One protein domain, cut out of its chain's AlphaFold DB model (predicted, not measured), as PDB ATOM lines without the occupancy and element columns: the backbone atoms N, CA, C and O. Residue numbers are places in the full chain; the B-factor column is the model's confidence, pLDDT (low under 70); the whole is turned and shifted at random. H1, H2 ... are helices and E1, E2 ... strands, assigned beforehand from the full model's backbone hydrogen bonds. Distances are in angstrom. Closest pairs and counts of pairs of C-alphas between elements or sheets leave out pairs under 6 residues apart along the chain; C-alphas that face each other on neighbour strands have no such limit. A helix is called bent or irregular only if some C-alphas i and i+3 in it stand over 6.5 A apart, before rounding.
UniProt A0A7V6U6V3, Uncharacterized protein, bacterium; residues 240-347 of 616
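AT A GLANCE: This is residues 240 to 347 of the 616 residues of an uncharacterized protein of bacterium (UniProt A0A7V6U6V3). A strongly twisted, curled sheet of five strands has two helices on one face, H1 across E5 and E1 and H3 beside the strands, while H2 only grazes the sheet and, with the loop after it, reaches out to one side. The 108 printed residues hold three named helices and five named strands, in the order H1 H2 E1 E2 E3 E4 H3 E5, mixed in class. The sheet runs E4 E3 E2 E1 E5, antiparallel throughout. The whole is compact, with a radius of gyration of the C-alphas of 13.2 A and spans of 38 by 30 by 26 A.

HOW THE PARTS SIT: H1, residues 245 to 254, touches H2, residues 259 to 270, only at the corner, about perpendicular at 76 degrees; the closest C-alphas, of Phe 253 and Arg 259, are 4.3 A apart. E1, residues 285 to 292, E2, 296 to 303, E3, 306 to 310, and E4, 314 to 318, form a meander, each strand the antiparallel neighbour of the one before, in three hairpins. Within hydrogen-bond range are N 290 and O 298, 2.9 A, N 301 and O 308, 2.9 A, and N 309 and O 315, 3.0 A. H3, residues 326 to 337, is on the same face as H1, at a height over the sheet of 7.8 A, over none of the strands. H1 and H3 only just touch, with 3 pairs of C-alphas within 8 A, H3 with residue 326 alone; the closest are Glu 251 and Leu 326, 5.9 A. E5, residues 342 to 345, is antiparallel to E1, with N 289 and O 344 at 2.9 A. H1 runs across the strands at a height of 9.3 A, over E5 and, only just, E1, on which 3 of its C-alphas fall. In H2 and H3 every O i to N i+4 pair is within hydrogen-bond range; in H1 1 of 6 is, beside 5 of 7 O i to N i+3 pairs.

IN THESE COORDINATES: H1 begins at C-alpha 245 (17.975, 24.181, 26.784) and is irregular, C-alphas 246 and 249 being 7.0 A apart. H2 is 16.8 A long and H3 16.0 A. E1, 17.4 A, bends by 75 degrees at residue 288, and E2, 20.6 A, by 53 degrees at residue 299. E5 ends at C-alpha 345 (5.497, 24.529, 32.264).

THE WHOLE: The C-alphas farthest apart, of Thr 272 and Arg 335, are 38.7 A apart. The printed part has no cut. The link from H2 to E1, residues 271 to 284, is long. The mean pLDDT of the printed part is 95.4, and no printed residue is under 70.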
ATOM      1  N   ASP A 240      23.233  23.299  38.861       97.88
ATOM      2  CA  ASP A 240      23.852  22.364  37.926       97.88
ATOM      3  C   ASP A 240      23.024  22.225  36.630       97.88
ATOM      4  O   ASP A 240      23.583  21.945  35.570       97.88
ATOM      5  N   THR A 241      21.705  22.461  36.679       98.06
ATOM      6  CA  THR A 241      20.775  22.182  35.565       98.06
ATOM      7  C   THR A 241      20.085  23.406  34.962       98.06
ATOM      8  O   THR A 241      19.561  23.310  33.854       98.06
ATOM      9  N   TYR A 242      20.089  24.570  35.618       98.00
ATOM     10  CA  TYR A 242      19.292  25.730  35.181       98.00
ATOM     11  C   TYR A 242      19.610  26.245  33.767       98.00
ATOM     12  O   TYR A 242      18.791  26.930  33.164       98.00
ATOM     13  N   LYS A 243      20.798  25.928  33.233       97.50
ATOM     14  CA  LYS A 243      21.241  26.315  31.882       97.50
ATOM     15  C   LYS A 243      20.825  25.337  30.782       97.50
ATOM     16  O   LYS A 243      21.176  25.562  29.626       97.50
ATOM     17  N   LEU A 244      20.164  24.228  31.120       97.69
ATOM     18  CA  LEU A 244      19.735  23.257  30.117       97.69
ATOM     19  C   LEU A 244      18.750  23.907  29.125       97.69
ATOM     20  O   LEU A 244      17.913  24.710  29.553       97.69
ATOM     21  N   PRO A 245      18.797  23.552  27.822       96.94
ATOM     22  CA  PRO A 245      17.975  24.181  26.784       96.94
ATOM     23  C   PRO A 245      16.481  24.212  27.103       96.94
ATOM     24  O   PRO A 245      15.799  25.185  26.770       96.94
ATOM     25  N   ARG A 246      15.977  23.192  27.808       96.00
ATOM     26  CA  ARG A 246      14.580  23.124  28.247       96.00
ATOM     27  C   ARG A 246      14.108  24.325  29.074       96.00
ATOM     28  O   ARG A 246      12.932  24.656  29.031       96.00
ATOM     29  N   PHE A 247      14.995  25.022  29.785       97.81
ATOM     30  CA  PHE A 247      14.631  26.193  30.595       97.81
ATOM     31  C   PHE A 247      14.677  27.524  29.824       97.81
ATOM     32  O   PHE A 247      14.314  28.557  30.381       97.81
ATOM     33  N   SER A 248      15.044  27.523  28.538       95.94
ATOM     34  CA  SER A 248      15.097  28.747  27.718       95.94
ATOM     35  C   SER A 248      13.746  29.464  27.607       95.94
ATOM     36  O   SER A 248      13.680  30.687  27.675       95.94
ATOM     37  N   ILE A 249      12.639  28.718  27.517       96.62
ATOM     38  CA  ILE A 249      11.290  29.302  27.505       96.62
ATOM     39  C   ILE A 249      10.936  29.968  28.845       96.62
ATOM     40  O   ILE A 249      10.228  30.968  28.853       96.62
ATOM     41  N   LEU A 250      11.433  29.442  29.972       97.81
ATOM     42  CA  LEU A 250      11.215  30.013  31.305       97.81
ATOM     43  C   LEU A 250      11.948  31.351  31.453       97.81
ATOM     44  O   LEU A 250      11.396  32.283  32.036       97.81
ATOM     45  N   GLU A 251      13.156  31.460  30.895       97.38
ATOM     46  CA  GLU A 251      13.961  32.686  30.922       97.38
ATOM     47  C   GLU A 251      13.190  33.891  30.378       97.38
ATOM     48  O   GLU A 251      13.205  34.954  30.994       97.38
ATOM     49  N   LEU A 252      12.418  33.700  29.304       97.25
ATOM     50  CA  LEU A 252      11.613  34.756  28.687       97.25
ATOM     51  C   LEU A 252      10.542  35.356  29.610       97.25
ATOM     52  O   LEU A 252      10.116  36.491  29.419       97.25
ATOM     53  N   PHE A 253      10.071  34.606  30.607       97.56
ATOM     54  CA  PHE A 253       9.091  35.104  31.579       97.56
ATOM     55  C   PHE A 253       9.748  35.766  32.798       97.56
ATOM     56  O   PHE A 253       9.047  36.354  33.624       97.56
ATOM     57  N   ILE A 254      11.074  35.679  32.908       97.62
ATOM     58  CA  ILE A 254      11.865  36.231  34.009       97.62
ATOM     59  C   ILE A 254      12.609  37.490  33.556       97.62
ATOM     60  O   ILE A 254      12.591  38.495  34.270       97.62
ATOM     61  N   ASP A 255      13.220  37.450  32.370       96.88
ATOM     62  CA  ASP A 255      14.031  38.533  31.823       96.88
ATOM     63  C   ASP A 255      13.196  39.829  31.695       96.88
ATOM     64  O   ASP A 255      12.172  39.847  31.001       96.88
ATOM     65  N   PRO A 256      13.609  40.940  32.338       95.81
ATOM     66  CA  PRO A 256      12.905  42.220  32.271       95.81
ATOM     67  C   PRO A 256      12.639  42.740  30.853       95.81
ATOM     68  O   PRO A 256      11.675  43.479  30.661       95.81
ATOM     69  N   SER A 257      13.470  42.370  29.875       96.31
ATOM     70  CA  SER A 257      13.348  42.799  28.480       96.31
ATOM     71  C   SER A 257      12.242  42.076  27.704       96.31
ATOM     72  O   SER A 257      11.733  42.630  26.729       96.31
ATOM     73  N   THR A 258      11.832  40.877  28.136       97.12
ATOM     74  CA  THR A 258      10.861  40.029  27.413       97.12
ATOM     75  C   THR A 258       9.632  39.646  28.242       97.12
ATOM     76  O   THR A 258       8.571  39.376  27.676       97.12
ATOM     77  N   ARG A 259       9.700  39.705  29.578       96.12
ATOM     78  CA  ARG A 259       8.644  39.183  30.462       96.12
ATOM     79  C   ARG A 259       7.246  39.743  30.214       96.12
ATOM     80  O   ARG A 259       6.278  38.995  30.311       96.12
ATOM     81  N   GLU A 260       7.109  41.037  29.915       96.06
ATOM     82  CA  GLU A 260       5.782  41.650  29.751       96.06
ATOM     83  C   GLU A 260       5.134  41.201  28.439       96.06
ATOM     84  O   GLU A 260       4.007  40.706  28.452       96.06
ATOM     85  N   ILE A 261       5.881  41.234  27.329       97.62
ATOM     86  CA  ILE A 261       5.374  40.754  26.039       97.62
ATOM     87  C   ILE A 261       5.075  39.246  26.074       97.62
ATOM     88  O   ILE A 261       4.067  38.799  25.528       97.62
ATOM     89  N   CYS A 262       5.876  38.442  26.779       97.31
ATOM     90  CA  CYS A 262       5.622  37.006  26.917       97.31
ATOM     91  C   CYS A 262       4.354  36.693  27.729       97.31
ATOM     92  O   CYS A 262       3.603  35.785  27.360       97.31
ATOM     93  N   LYS A 263       4.059  37.460  28.788       96.62
ATOM     94  CA  LYS A 263       2.792  37.341  29.536       96.62
ATOM     95  C   LYS A 263       1.586  37.682  28.662       96.62
ATOM     96  O   LYS A 263       0.595  36.952  28.680       96.62
ATOM     97  N   GLU A 264       1.675  38.752  27.872       96.94
ATOM     98  CA  GLU A 264       0.625  39.138  26.923       96.94
ATOM     99  C   GLU A 264       0.382  38.043  25.875       96.94
ATOM    100  O   GLU A 264      -0.765  37.658  25.627       96.94
ATOM    101  N   ILE A 265       1.455  37.479  25.312       97.50
ATOM    102  CA  ILE A 265       1.389  36.381  24.341       97.50
ATOM    103  C   ILE A 265       0.732  35.136  24.943       97.50
ATOM    104  O   ILE A 265      -0.137  34.531  24.302       97.50
ATOM    105  N   TYR A 266       1.105  34.750  26.166       97.19
ATOM    106  CA  TYR A 266       0.475  33.622  26.850       97.19
ATOM    107  C   TYR A 266      -1.028  33.863  27.032       97.19
ATOM    108  O   TYR A 266      -1.837  33.037  26.605       97.19
ATOM    109  N   ASN A 267      -1.419  35.021  27.573       96.44
ATOM    110  CA  ASN A 267      -2.826  35.353  27.814       96.44
ATOM    111  C   ASN A 267      -3.648  35.346  26.517       96.44
ATOM    112  O   ASN A 267      -4.706  34.719  26.458       96.44
ATOM    113  N   LYS A 268      -3.119  35.943  25.444       96.19
ATOM    114  CA  LYS A 268      -3.731  35.914  24.105       96.19
ATOM    115  C   LYS A 268      -3.845  34.495  23.541       96.19
ATOM    116  O   LYS A 268      -4.748  34.186  22.756       96.19
ATOM    117  N   THR A 269      -2.918  33.612  23.902       95.81
ATOM    118  CA  THR A 269      -2.963  32.212  23.480       95.81
ATOM    119  C   THR A 269      -4.163  31.504  24.099       95.81
ATOM    120  O   THR A 269      -4.918  30.871  23.356       95.81
ATOM    121  N   VAL A 270      -4.363  31.658  25.411       94.25
ATOM    122  CA  VAL A 270      -5.340  30.881  26.190       94.25
ATOM    123  C   VAL A 270      -6.744  31.488  26.281       94.25
ATOM    124  O   VAL A 270      -7.666  30.771  26.659       94.25
ATOM    125  N   GLU A 271      -6.938  32.747  25.879       91.25
ATOM    126  CA  GLU A 271      -8.182  33.532  26.037       91.25
ATOM    127  C   GLU A 271      -9.494  32.779  25.727       91.25
ATOM    128  O   GLU A 271     -10.478  32.917  26.450       91.25
ATOM    129  N   THR A 272      -9.520  31.946  24.683       87.62
ATOM    130  CA  THR A 272     -10.722  31.214  24.235       87.62
ATOM    131  C   THR A 272     -10.666  29.709  24.501       87.62
ATOM    132  O   THR A 272     -11.473  28.958  23.961       87.62
ATOM    133  N   SER A 273      -9.678  29.244  25.264       85.44
ATOM    134  CA  SER A 273      -9.379  27.812  25.423       85.44
ATOM    135  C   SER A 273      -9.978  27.178  26.678       85.44
ATOM    136  O   SER A 273      -9.890  25.968  26.851       85.44
ATOM    137  N   GLY A 274     -10.546  27.987  27.580       83.38
ATOM    138  CA  GLY A 274     -10.951  27.548  28.919       83.38
ATOM    139  C   GLY A 274      -9.787  27.430  29.915       83.38
ATOM    140  O   GLY A 274     -10.035  27.273  31.106       83.38
ATOM    141  N   ILE A 275      -8.533  27.563  29.464       87.75
ATOM    142  CA  ILE A 275      -7.358  27.687  30.336       87.75
ATOM    143  C   ILE A 275      -7.298  29.111  30.899       87.75
ATOM    144  O   ILE A 275      -7.512  30.088  30.178       87.75
ATOM    145  N   TYR A 276      -6.991  29.233  32.190       89.19
ATOM    146  CA  TYR A 276      -6.897  30.525  32.861       89.19
ATOM    147  C   TYR A 276      -5.738  31.383  32.341       89.19
ATOM    148  O   TYR A 276      -4.607  30.923  32.196       89.19
ATOM    149  N   THR A 277      -6.027  32.664  32.130       92.69
ATOM    150  CA  THR A 277      -5.033  33.720  31.931       92.69
ATOM    151  C   THR A 277      -4.284  34.019  33.237       92.69
ATOM    152  O   THR A 277      -4.769  33.732  34.333       92.69
ATOM    153  N   LEU A 278      -3.086  34.603  33.141       92.94
ATOM    154  CA  LEU A 278      -2.199  34.833  34.289       92.94
ATOM    155  C   LEU A 278      -2.788  35.778  35.350       92.94
ATOM    156  O   LEU A 278      -2.441  35.657  36.520       92.94
ATOM    157  N   ASP A 279      -3.709  36.674  34.980       90.12
ATOM    158  CA  ASP A 279      -4.413  37.573  35.913       90.12
ATOM    159  C   ASP A 279      -5.357  36.843  36.881       90.12
ATOM    160  O   ASP A 279      -5.809  37.434  37.862       90.12
ATOM    161  N   LYS A 280      -5.657  35.566  36.624       89.50
ATOM    162  CA  LYS A 280      -6.427  34.714  37.541       89.50
ATOM    163  C   LYS A 280      -5.595  34.173  38.701       89.50
ATOM    164  O   LYS A 280      -6.172  33.590  39.616       89.50
ATOM    165  N   PHE A 281      -4.280  34.366  38.665       89.19
ATOM    166  CA  PHE A 281      -3.337  33.973  39.709       89.19
ATOM    167  C   PHE A 281      -2.798  35.208  40.445       89.19
ATOM    168  O   PHE A 281      -3.144  36.350  40.132       89.19
ATOM    169  N   GLY A 282      -1.935  34.987  41.435       87.81
ATOM    170  CA  GLY A 282      -1.274  36.043  42.185       87.81
ATOM    171  C   GLY A 282      -0.494  37.032  41.326       87.81
ATOM    172  O   GLY A 282       0.050  36.716  40.265       87.81
ATOM    173  N   PHE A 283      -0.378  38.263  41.830       93.25
ATOM    174  CA  PHE A 283       0.434  39.296  41.194       93.25
ATOM    175  C   PHE A 283       1.871  38.801  40.958       93.25
ATOM    176  O   PHE A 283       2.551  38.374  41.895       93.25
ATOM    177  N   GLY A 284       2.328  38.903  39.707       94.44
ATOM    178  CA  GLY A 284       3.643  38.424  39.274       94.44
ATOM    179  C   GLY A 284       3.664  36.980  38.762       94.44
ATOM    180  O   GLY A 284       4.753  36.468  38.514       94.44
ATOM    181  N   ALA A 285       2.509  36.322  38.608       96.94
ATOM    182  CA  ALA A 285       2.425  34.959  38.088       96.94
ATOM    183  C   ALA A 285       3.089  34.788  36.712       96.94
ATOM    184  O   ALA A 285       2.974  35.636  35.821       96.94
ATOM    185  N   ILE A 286       3.745  33.641  36.548       97.31
ATOM    186  CA  ILE A 286       4.267  33.127  35.279       97.31
ATOM    187  C   ILE A 286       3.643  31.745  35.007       97.31
ATOM    188  O   ILE A 286       3.189  31.092  35.951       97.31
ATOM    189  N   PRO A 287       3.591  31.256  33.753       97.00
ATOM    190  CA  PRO A 287       2.888  30.015  33.416       97.00
ATOM    191  C   PRO A 287       3.722  28.758  33.737       97.00
ATOM    192  O   PRO A 287       3.780  27.811  32.951       97.00
ATOM    193  N   PHE A 288       4.375  28.754  34.898       97.81
ATOM    194  CA  PHE A 288       5.231  27.682  35.391       97.81
ATOM    195  C   PHE A 288       4.903  27.379  36.849       97.81
ATOM    196  O   PHE A 288       4.619  28.283  37.640       97.81
ATOM    197  N   ASP A 289       4.965  26.099  37.195       97.38
ATOM    198  CA  ASP A 289       4.910  25.646  38.577       97.38
ATOM    199  C   ASP A 289       6.287  25.278  39.094       97.38
ATOM    200  O   ASP A 289       7.117  24.732  38.365       97.38
ATOM    201  N   LEU A 290       6.466  25.489  40.393       97.94
ATOM    202  CA  LEU A 290       7.500  24.845  41.177       97.94
ATOM    203  C   LEU A 290       6.926  23.571  41.797       97.94
ATOM    204  O   LEU A 290       5.907  23.620  42.486       97.94
ATOM    205  N   VAL A 291       7.605  22.450  41.591       97.75
ATOM    206  CA  VAL A 291       7.383  21.198  42.314       97.75
ATOM    207  C   VAL A 291       8.441  21.094  43.405       97.75
ATOM    208  O   VAL A 291       9.640  21.109  43.115       97.75
ATOM    209  N   ILE A 292       7.991  20.987  44.656       96.69
ATOM    210  CA  ILE A 292       8.835  20.789  45.836       96.69
ATOM    211  C   ILE A 292       8.557  19.368  46.348       96.69
ATOM    212  O   ILE A 292       7.534  19.171  47.016       96.69
ATOM    213  N   PRO A 293       9.423  18.383  46.039       94.50
ATOM    214  CA  PRO A 293       9.210  16.998  46.452       94.50
ATOM    215  C   PRO A 293       8.934  16.863  47.953       94.50
ATOM    216  O   PRO A 293       9.581  17.501  48.785       94.50
ATOM    217  N   GLY A 294       7.953  16.033  48.296       92.00
ATOM    218  CA  GLY A 294       7.493  15.786  49.661       92.00
ATOM    219  C   GLY A 294       6.641  16.904  50.266       92.00
ATOM    220  O   GLY A 294       6.222  16.777  51.420       92.00
ATOM    221  N   ARG A 295       6.379  17.991  49.529       91.31
ATOM    222  CA  ARG A 295       5.618  19.141  50.024       91.31
ATOM    223  C   ARG A 295       4.385  19.424  49.175       91.31
ATOM    224  O   ARG A 295       3.281  19.107  49.619       91.31
ATOM    225  N   GLU A 296       4.567  20.050  48.014       91.75
ATOM    226  CA  GLU A 296       3.483  20.483  47.128       91.75
ATOM    227  C   GLU A 296       4.001  20.931  45.752       91.75
ATOM    228  O   GLU A 296       5.206  20.986  45.487       91.75
ATOM    229  N   ARG A 297       3.058  21.302  44.884       94.12
ATOM    230  CA  ARG A 297       3.292  21.996  43.620       94.12
ATOM    231  C   ARG A 297       2.566  23.338  43.655       94.12
ATOM    232  O   ARG A 297       1.442  23.406  44.133       94.12
ATOM    233  N   GLY A 298       3.146  24.399  43.109       95.00
ATOM    234  CA  GLY A 298       2.448  25.682  43.079       95.00
ATOM    235  C   GLY A 298       2.944  26.647  42.021       95.00
ATOM    236  O   GLY A 298       4.081  26.556  41.555       95.00
ATOM    237  N   THR A 299       2.073  27.593  41.674       96.75
ATOM    238  CA  THR A 299       2.338  28.609  40.650       96.75
ATOM    239  C   THR A 299       3.443  29.530  41.121       96.75
ATOM    240  O   THR A 299       3.369  30.060  42.229       96.75
ATOM    241  N   ILE A 300       4.438  29.775  40.276       97.88
ATOM    242  CA  ILE A 300       5.493  30.733  40.590       97.88
ATOM    243  C   ILE A 300       4.963  32.152  40.344       97.88
ATOM    244  O   ILE A 300       4.533  32.474  39.234       97.88
ATOM    245  N   CYS A 301       5.040  33.021  41.354       97.88
ATOM    246  CA  CYS A 301       4.778  34.453  41.210       97.88
ATOM    247  C   CYS A 301       6.001  35.269  41.641       97.88
ATOM    248  O   CYS A 301       6.408  35.256  42.805       97.88
ATOM    249  N   ILE A 302       6.576  36.012  40.697       96.88
ATOM    250  CA  ILE A 302       7.795  36.798  40.897       96.88
ATOM    251  C   ILE A 302       7.415  38.262  41.145       96.88
ATOM    252  O   ILE A 302       6.886  38.936  40.262       96.88
ATOM    253  N   GLN A 303       7.704  38.770  42.347       95.50
ATOM    254  CA  GLN A 303       7.490  40.170  42.731       95.50
ATOM    255  C   GLN A 303       8.827  40.862  43.048       95.50
ATOM    256  O   GLN A 303       9.815  40.185  43.331       95.50
ATOM    257  N   PRO A 304       8.891  42.210  43.089       93.31
ATOM    258  CA  PRO A 304      10.162  42.925  43.265       93.31
ATOM    259  C   PRO A 304      10.941  42.591  44.549       93.31
ATOM    260  O   PRO A 304      12.158  42.738  44.580       93.31
ATOM    261  N   ARG A 305      10.246  42.189  45.623       95.75
ATOM    262  CA  ARG A 305      10.837  41.896  46.946       95.75
ATOM    263  C   ARG A 305      10.421  40.549  47.529       95.75
ATOM    264  O   ARG A 305      10.737  40.244  48.680       95.75
ATOM    265  N   THR A 306       9.663  39.749  46.789       97.50
ATOM    266  CA  THR A 306       9.157  38.467  47.283       97.50
ATOM    267  C   THR A 306       8.945  37.512  46.120       97.50
ATOM    268  O   THR A 306       8.396  37.898  45.091       97.50
ATOM    269  N   LEU A 307       9.362  36.265  46.296       97.88
ATOM    270  CA  LEU A 307       8.961  35.151  45.452       97.88
ATOM    271  C   LEU A 307       7.838  34.408  46.177       97.88
ATOM    272  O   LEU A 307       7.993  34.044  47.347       97.88
ATOM    273  N   LEU A 308       6.703  34.233  45.508       97.69
ATOM    274  CA  LEU A 308       5.569  33.481  46.032       97.69
ATOM    275  C   LEU A 308       5.409  32.184  45.249       97.69
ATOM    276  O   LEU A 308       5.585  32.176  44.030       97.69
ATOM    277  N   ILE A 309       5.038  31.121  45.955       96.88
ATOM    278  CA  ILE A 309       4.594  29.863  45.357       96.88
ATOM    279  C   ILE A 309       3.144  29.659  45.790       96.88
ATOM    280  O   ILE A 309       2.871  29.481  46.978       96.88
ATOM    281  N   GLU A 310       2.215  29.763  44.841       94.62
ATOM    282  CA  GLU A 310       0.779  29.599  45.077       94.62
ATOM    283  C   GLU A 310       0.368  28.142  44.852       94.62
ATOM    284  O   GLU A 310       0.061  27.744  43.722       94.62
ATOM    285  N   GLY A 311       0.416  27.352  45.926       90.50
ATOM    286  CA  GLY A 311      -0.091  25.981  45.997       90.50
ATOM    287  C   GLY A 311      -1.295  25.865  46.936       90.50
ATOM    288  O   GLY A 311      -2.148  26.755  46.974       90.50
ATOM    289  N   GLU A 312      -1.369  24.774  47.702       86.81
ATOM    290  CA  GLU A 312      -2.368  24.651  48.777       86.81
ATOM    291  C   GLU A 312      -2.032  25.591  49.936       86.81
ATOM    292  O   GLU A 312      -2.922  26.199  50.535       86.81
ATOM    293  N   GLU A 313      -0.737  25.748  50.207       89.62
ATOM    294  CA  GLU A 313      -0.218  26.761  51.108       89.62
ATOM    295  C   GLU A 313       0.492  27.855  50.308       89.62
ATOM    296  O   GLU A 313       1.225  27.611  49.349       89.62
ATOM    297  N   LEU A 314       0.301  29.108  50.723       93.50
ATOM    298  CA  LEU A 314       1.043  30.217  50.138       93.50
ATOM    299  C   LEU A 314       2.446  30.273  50.748       93.50
ATOM    300  O   LEU A 314       2.621  30.763  51.869       93.50
ATOM    301  N   ILE A 315       3.458  29.853  49.992       96.31
ATOM    302  CA  ILE A 315       4.855  29.979  50.417       96.31
ATOM    303  C   ILE A 315       5.376  31.364  50.034       96.31
ATOM    304  O   ILE A 315       5.244  31.793  48.887       96.31
ATOM    305  N   ARG A 316       5.996  32.066  50.990       97.38
ATOM    306  CA  ARG A 316       6.572  33.403  50.787       97.38
ATOM    307  C   ARG A 316       8.067  33.403  51.063       97.38
ATOM    308  O   ARG A 316       8.479  33.112  52.182       97.38
ATOM    309  N   ILE A 317       8.859  33.797  50.072       97.88
ATOM    310  CA  ILE A 317      10.317  33.888  50.182       97.88
ATOM    311  C   ILE A 317      10.731  35.350  49.988       97.88
ATOM    312  O   ILE A 317      10.595  35.879  48.880       97.88
ATOM    313  N   PRO A 318      11.221  36.035  51.035       97.12
ATOM    314  CA  PRO A 318      11.768  37.379  50.900       97.12
ATOM    315  C   PRO A 318      12.965  37.400  49.946       97.12
ATOM    316  O   PRO A 318      13.831  36.525  49.999       97.12
ATOM    317  N   LEU A 319      13.023  38.421  49.094       97.19
ATOM    318  CA  LEU A 319      14.111  38.608  48.142       97.19
ATOM    319  C   LEU A 319      15.003  39.773  48.567       97.19
ATOM    320  O   LEU A 319      14.521  40.872  48.834       97.19
ATOM    321  N   GLU A 320      16.313  39.536  48.583       93.19
ATOM    322  CA  GLU A 320      17.325  40.580  48.802       93.19
ATOM    323  C   GLU A 320      17.449  41.511  47.585       93.19
ATOM    324  O   GLU A 320      17.726  42.701  47.726       93.19
ATOM    325  N   ARG A 321      17.201  40.963  46.391       94.44
ATOM    326  CA  ARG A 321      17.214  41.641  45.092       94.44
ATOM    327  C   ARG A 321      16.135  41.046  44.177       94.44
ATOM    328  O   ARG A 321      15.788  39.882  44.375       94.44
ATOM    329  N   PRO A 322      15.615  41.797  43.192       95.19
ATOM    330  CA  PRO A 322      14.688  41.252  42.204       95.19
ATOM    331  C   PRO A 322      15.268  40.028  41.481       95.19
ATOM    332  O   PRO A 322      16.471  39.957  41.242       95.19
ATOM    333  N   VAL A 323      14.403  39.073  41.135       97.44
ATOM    334  CA  VAL A 323      14.761  37.932  40.279       97.44
ATOM    335  C   VAL A 323      14.609  38.374  38.827       97.44
ATOM    336  O   VAL A 323      13.490  38.625  38.380       97.44
ATOM    337  N   GLU A 324      15.729  38.490  38.116       96.56
ATOM    338  CA  GLU A 324      15.776  38.994  36.732       96.56
ATOM    339  C   GLU A 324      16.468  38.018  35.771       96.56
ATOM    340  O   GLU A 324      16.537  38.270  34.571       96.56
ATOM    341  N   SER A 325      16.945  36.877  36.275       97.75
ATOM    342  CA  SER A 325      17.552  35.812  35.479       97.75
ATOM    343  C   SER A 325      17.217  34.422  36.027       97.75
ATOM    344  O   SER A 325      16.852  34.265  37.197       97.75
ATOM    345  N   LEU A 326      17.415  33.383  35.205       97.88
ATOM    346  CA  LEU A 326      17.326  31.990  35.663       97.88
ATOM    347  C   LEU A 326      18.280  31.708  36.826       97.88
ATOM    348  O   LEU A 326      17.930  30.964  37.740       97.88
ATOM    349  N   LYS A 327      19.472  32.318  36.815       97.88
ATOM    350  CA  LYS A 327      20.463  32.154  37.881       97.88
ATOM    351  C   LYS A 327      19.931  32.683  39.215       97.88
ATOM    352  O   LYS A 327      20.021  31.971  40.210       97.88
ATOM    353  N   ASP A 328      19.339  33.878  39.225       97.69
ATOM    354  CA  ASP A 328      18.767  34.457  40.448       97.69
ATOM    355  C   ASP A 328      17.636  33.581  40.995       97.69
ATOM    356  O   ASP A 328      17.588  33.303  42.193       97.69
ATOM    357  N   LEU A 329      16.749  33.099  40.112       98.19
ATOM    358  CA  LEU A 329      15.664  32.201  40.506       98.19
ATOM    359  C   LEU A 329      16.217  30.907  41.116       98.19
ATOM    360  O   LEU A 329      15.761  30.473  42.170       98.19
ATOM    361  N   THR A 330      17.229  30.322  40.478       97.94
ATOM    362  CA  THR A 330      17.873  29.082  40.923       97.94
ATOM    363  C   THR A 330      18.502  29.230  42.304       97.94
ATOM    364  O   THR A 330      18.231  28.421  43.186       97.94
ATOM    365  N   GLU A 331      19.299  30.282  42.520       97.19
ATOM    366  CA  GLU A 331      19.955  30.551  43.807       97.19
ATOM    367  C   GLU A 331      18.929  30.707  44.939       97.19
ATOM    368  O   GLU A 331      19.124  30.190  46.040       97.19
ATOM    369  N   VAL A 332      17.811  31.393  44.669       97.94
ATOM    370  CA  VAL A 332      16.733  31.576  45.648       97.94
ATOM    371  C   VAL A 332      16.048  30.250  45.967       97.94
ATOM    372  O   VAL A 332      15.850  29.945  47.144       97.94
ATOM    373  N   LEU A 333      15.674  29.472  44.951       97.88
ATOM    374  CA  LEU A 333      14.955  28.214  45.142       97.88
ATOM    375  C   LEU A 333      15.823  27.162  45.835       97.88
ATOM    376  O   LEU A 333      15.397  26.595  46.841       97.88
ATOM    377  N   GLU A 334      17.056  26.964  45.370       97.19
ATOM    378  CA  GLU A 334      17.973  25.973  45.932       97.19
ATOM    379  C   GLU A 334      18.323  26.284  47.392       97.19
ATOM    380  O   GLU A 334      18.328  25.387  48.236       97.19
ATOM    381  N   ARG A 335      18.517  27.566  47.737       97.19
ATOM    382  CA  ARG A 335      18.765  27.996  49.122       97.19
ATOM    383  C   ARG A 335      17.608  27.673  50.071       97.19
ATOM    384  O   ARG A 335      17.851  27.440  51.251       97.19
ATOM    385  N   ASN A 336      16.365  27.709  49.588       97.38
ATOM    386  CA  ASN A 336      15.175  27.533  50.428       97.38
ATOM    387  C   ASN A 336      14.646  26.094  50.446       97.38
ATOM    388  O   ASN A 336      14.052  25.686  51.442       97.38
ATOM    389  N   PHE A 337      14.841  25.334  49.366       97.31
ATOM    390  CA  PHE A 337      14.217  24.020  49.182       97.31
ATOM    391  C   PHE A 337      15.202  22.896  48.837       97.31
ATOM    392  O   PHE A 337      14.809  21.733  48.824       97.31
ATOM    393  N   GLY A 338      16.473  23.212  48.585       97.00
ATOM    394  CA  GLY A 338      17.479  22.246  48.149       97.00
ATOM    395  C   GLY A 338      17.477  21.994  46.639       97.00
ATOM    396  O   GLY A 338      16.766  22.636  45.868       97.00
ATOM    397  N   LYS A 339      18.319  21.046  46.212       97.12
ATOM    398  CA  LYS A 339      18.637  20.782  44.796       97.12
ATOM    399  C   LYS A 339      17.593  19.971  44.028       97.12
ATOM    400  O   LYS A 339      17.703  19.860  42.807       97.12
ATOM    401  N   ASP A 340      16.624  19.389  44.728       96.81
ATOM    402  CA  ASP A 340      15.689  18.412  44.160       96.81
ATOM    403  C   ASP A 340      14.388  19.031  43.634       96.81
ATOM    404  O   ASP A 340      13.528  18.313  43.127       96.81
ATOM    405  N   VAL A 341      14.235  20.356  43.718       97.88
ATOM    406  CA  VAL A 341      13.077  21.045  43.135       97.88
ATOM    407  C   VAL A 341      13.061  20.936  41.613       97.88
ATOM    408  O   VAL A 341      14.107  20.876  40.961       97.88
ATOM    409  N   ALA A 342      11.862  20.964  41.038       98.31
ATOM    410  CA  ALA A 342      11.661  20.969  39.595       98.31
ATOM    411  C   ALA A 342      10.764  22.136  39.168       98.31
ATOM    412  O   ALA A 342       9.827  22.487  39.883       98.31
ATOM    413  N   ILE A 343      11.028  22.722  37.997       98.38
ATOM    414  CA  ILE A 343      10.147  23.732  37.393       98.38
ATOM    415  C   ILE A 343       9.508  23.151  36.144       98.38
ATOM    416  O   ILE A 343      10.215  22.729  35.238       98.38
ATOM    417  N   VAL A 344       8.181  23.180  36.068       97.12
ATOM    418  CA  VAL A 344       7.422  22.606  34.952       97.12
ATOM    419  C   VAL A 344       6.510  23.654  34.319       97.12
ATOM    420  O   VAL A 344       5.860  24.435  35.015       97.12
ATOM    421  N   GLY A 345       6.455  23.689  32.987       95.56
ATOM    422  CA  GLY A 345       5.497  24.529  32.264       95.56
ATOM    423  C   GLY A 345       4.055  24.069  32.500       95.56
ATOM    424  O   GLY A 345       3.770  22.873  32.499       95.56
ATOM    425  N   LYS A 346       3.122  25.007  32.679       89.81
ATOM    426  CA  LYS A 346       1.692  24.702  32.823       89.81
ATOM    427  C   LYS A 346       0.999  24.594  31.480       89.81
ATOM    428  O   LYS A 346       0.804  25.618  30.831       89.81
ATOM    429  N   ALA A 347       0.512  23.411  31.118       84.88
ATOM    430  CA  ALA A 347      -0.244  23.193  29.884       84.88
ATOM    431  C   ALA A 347       0.537  23.645  28.631       84.88
ATOM    432  O   ALA A 347       1.374  22.902  28.129       84.88
TER     433      ALA A 347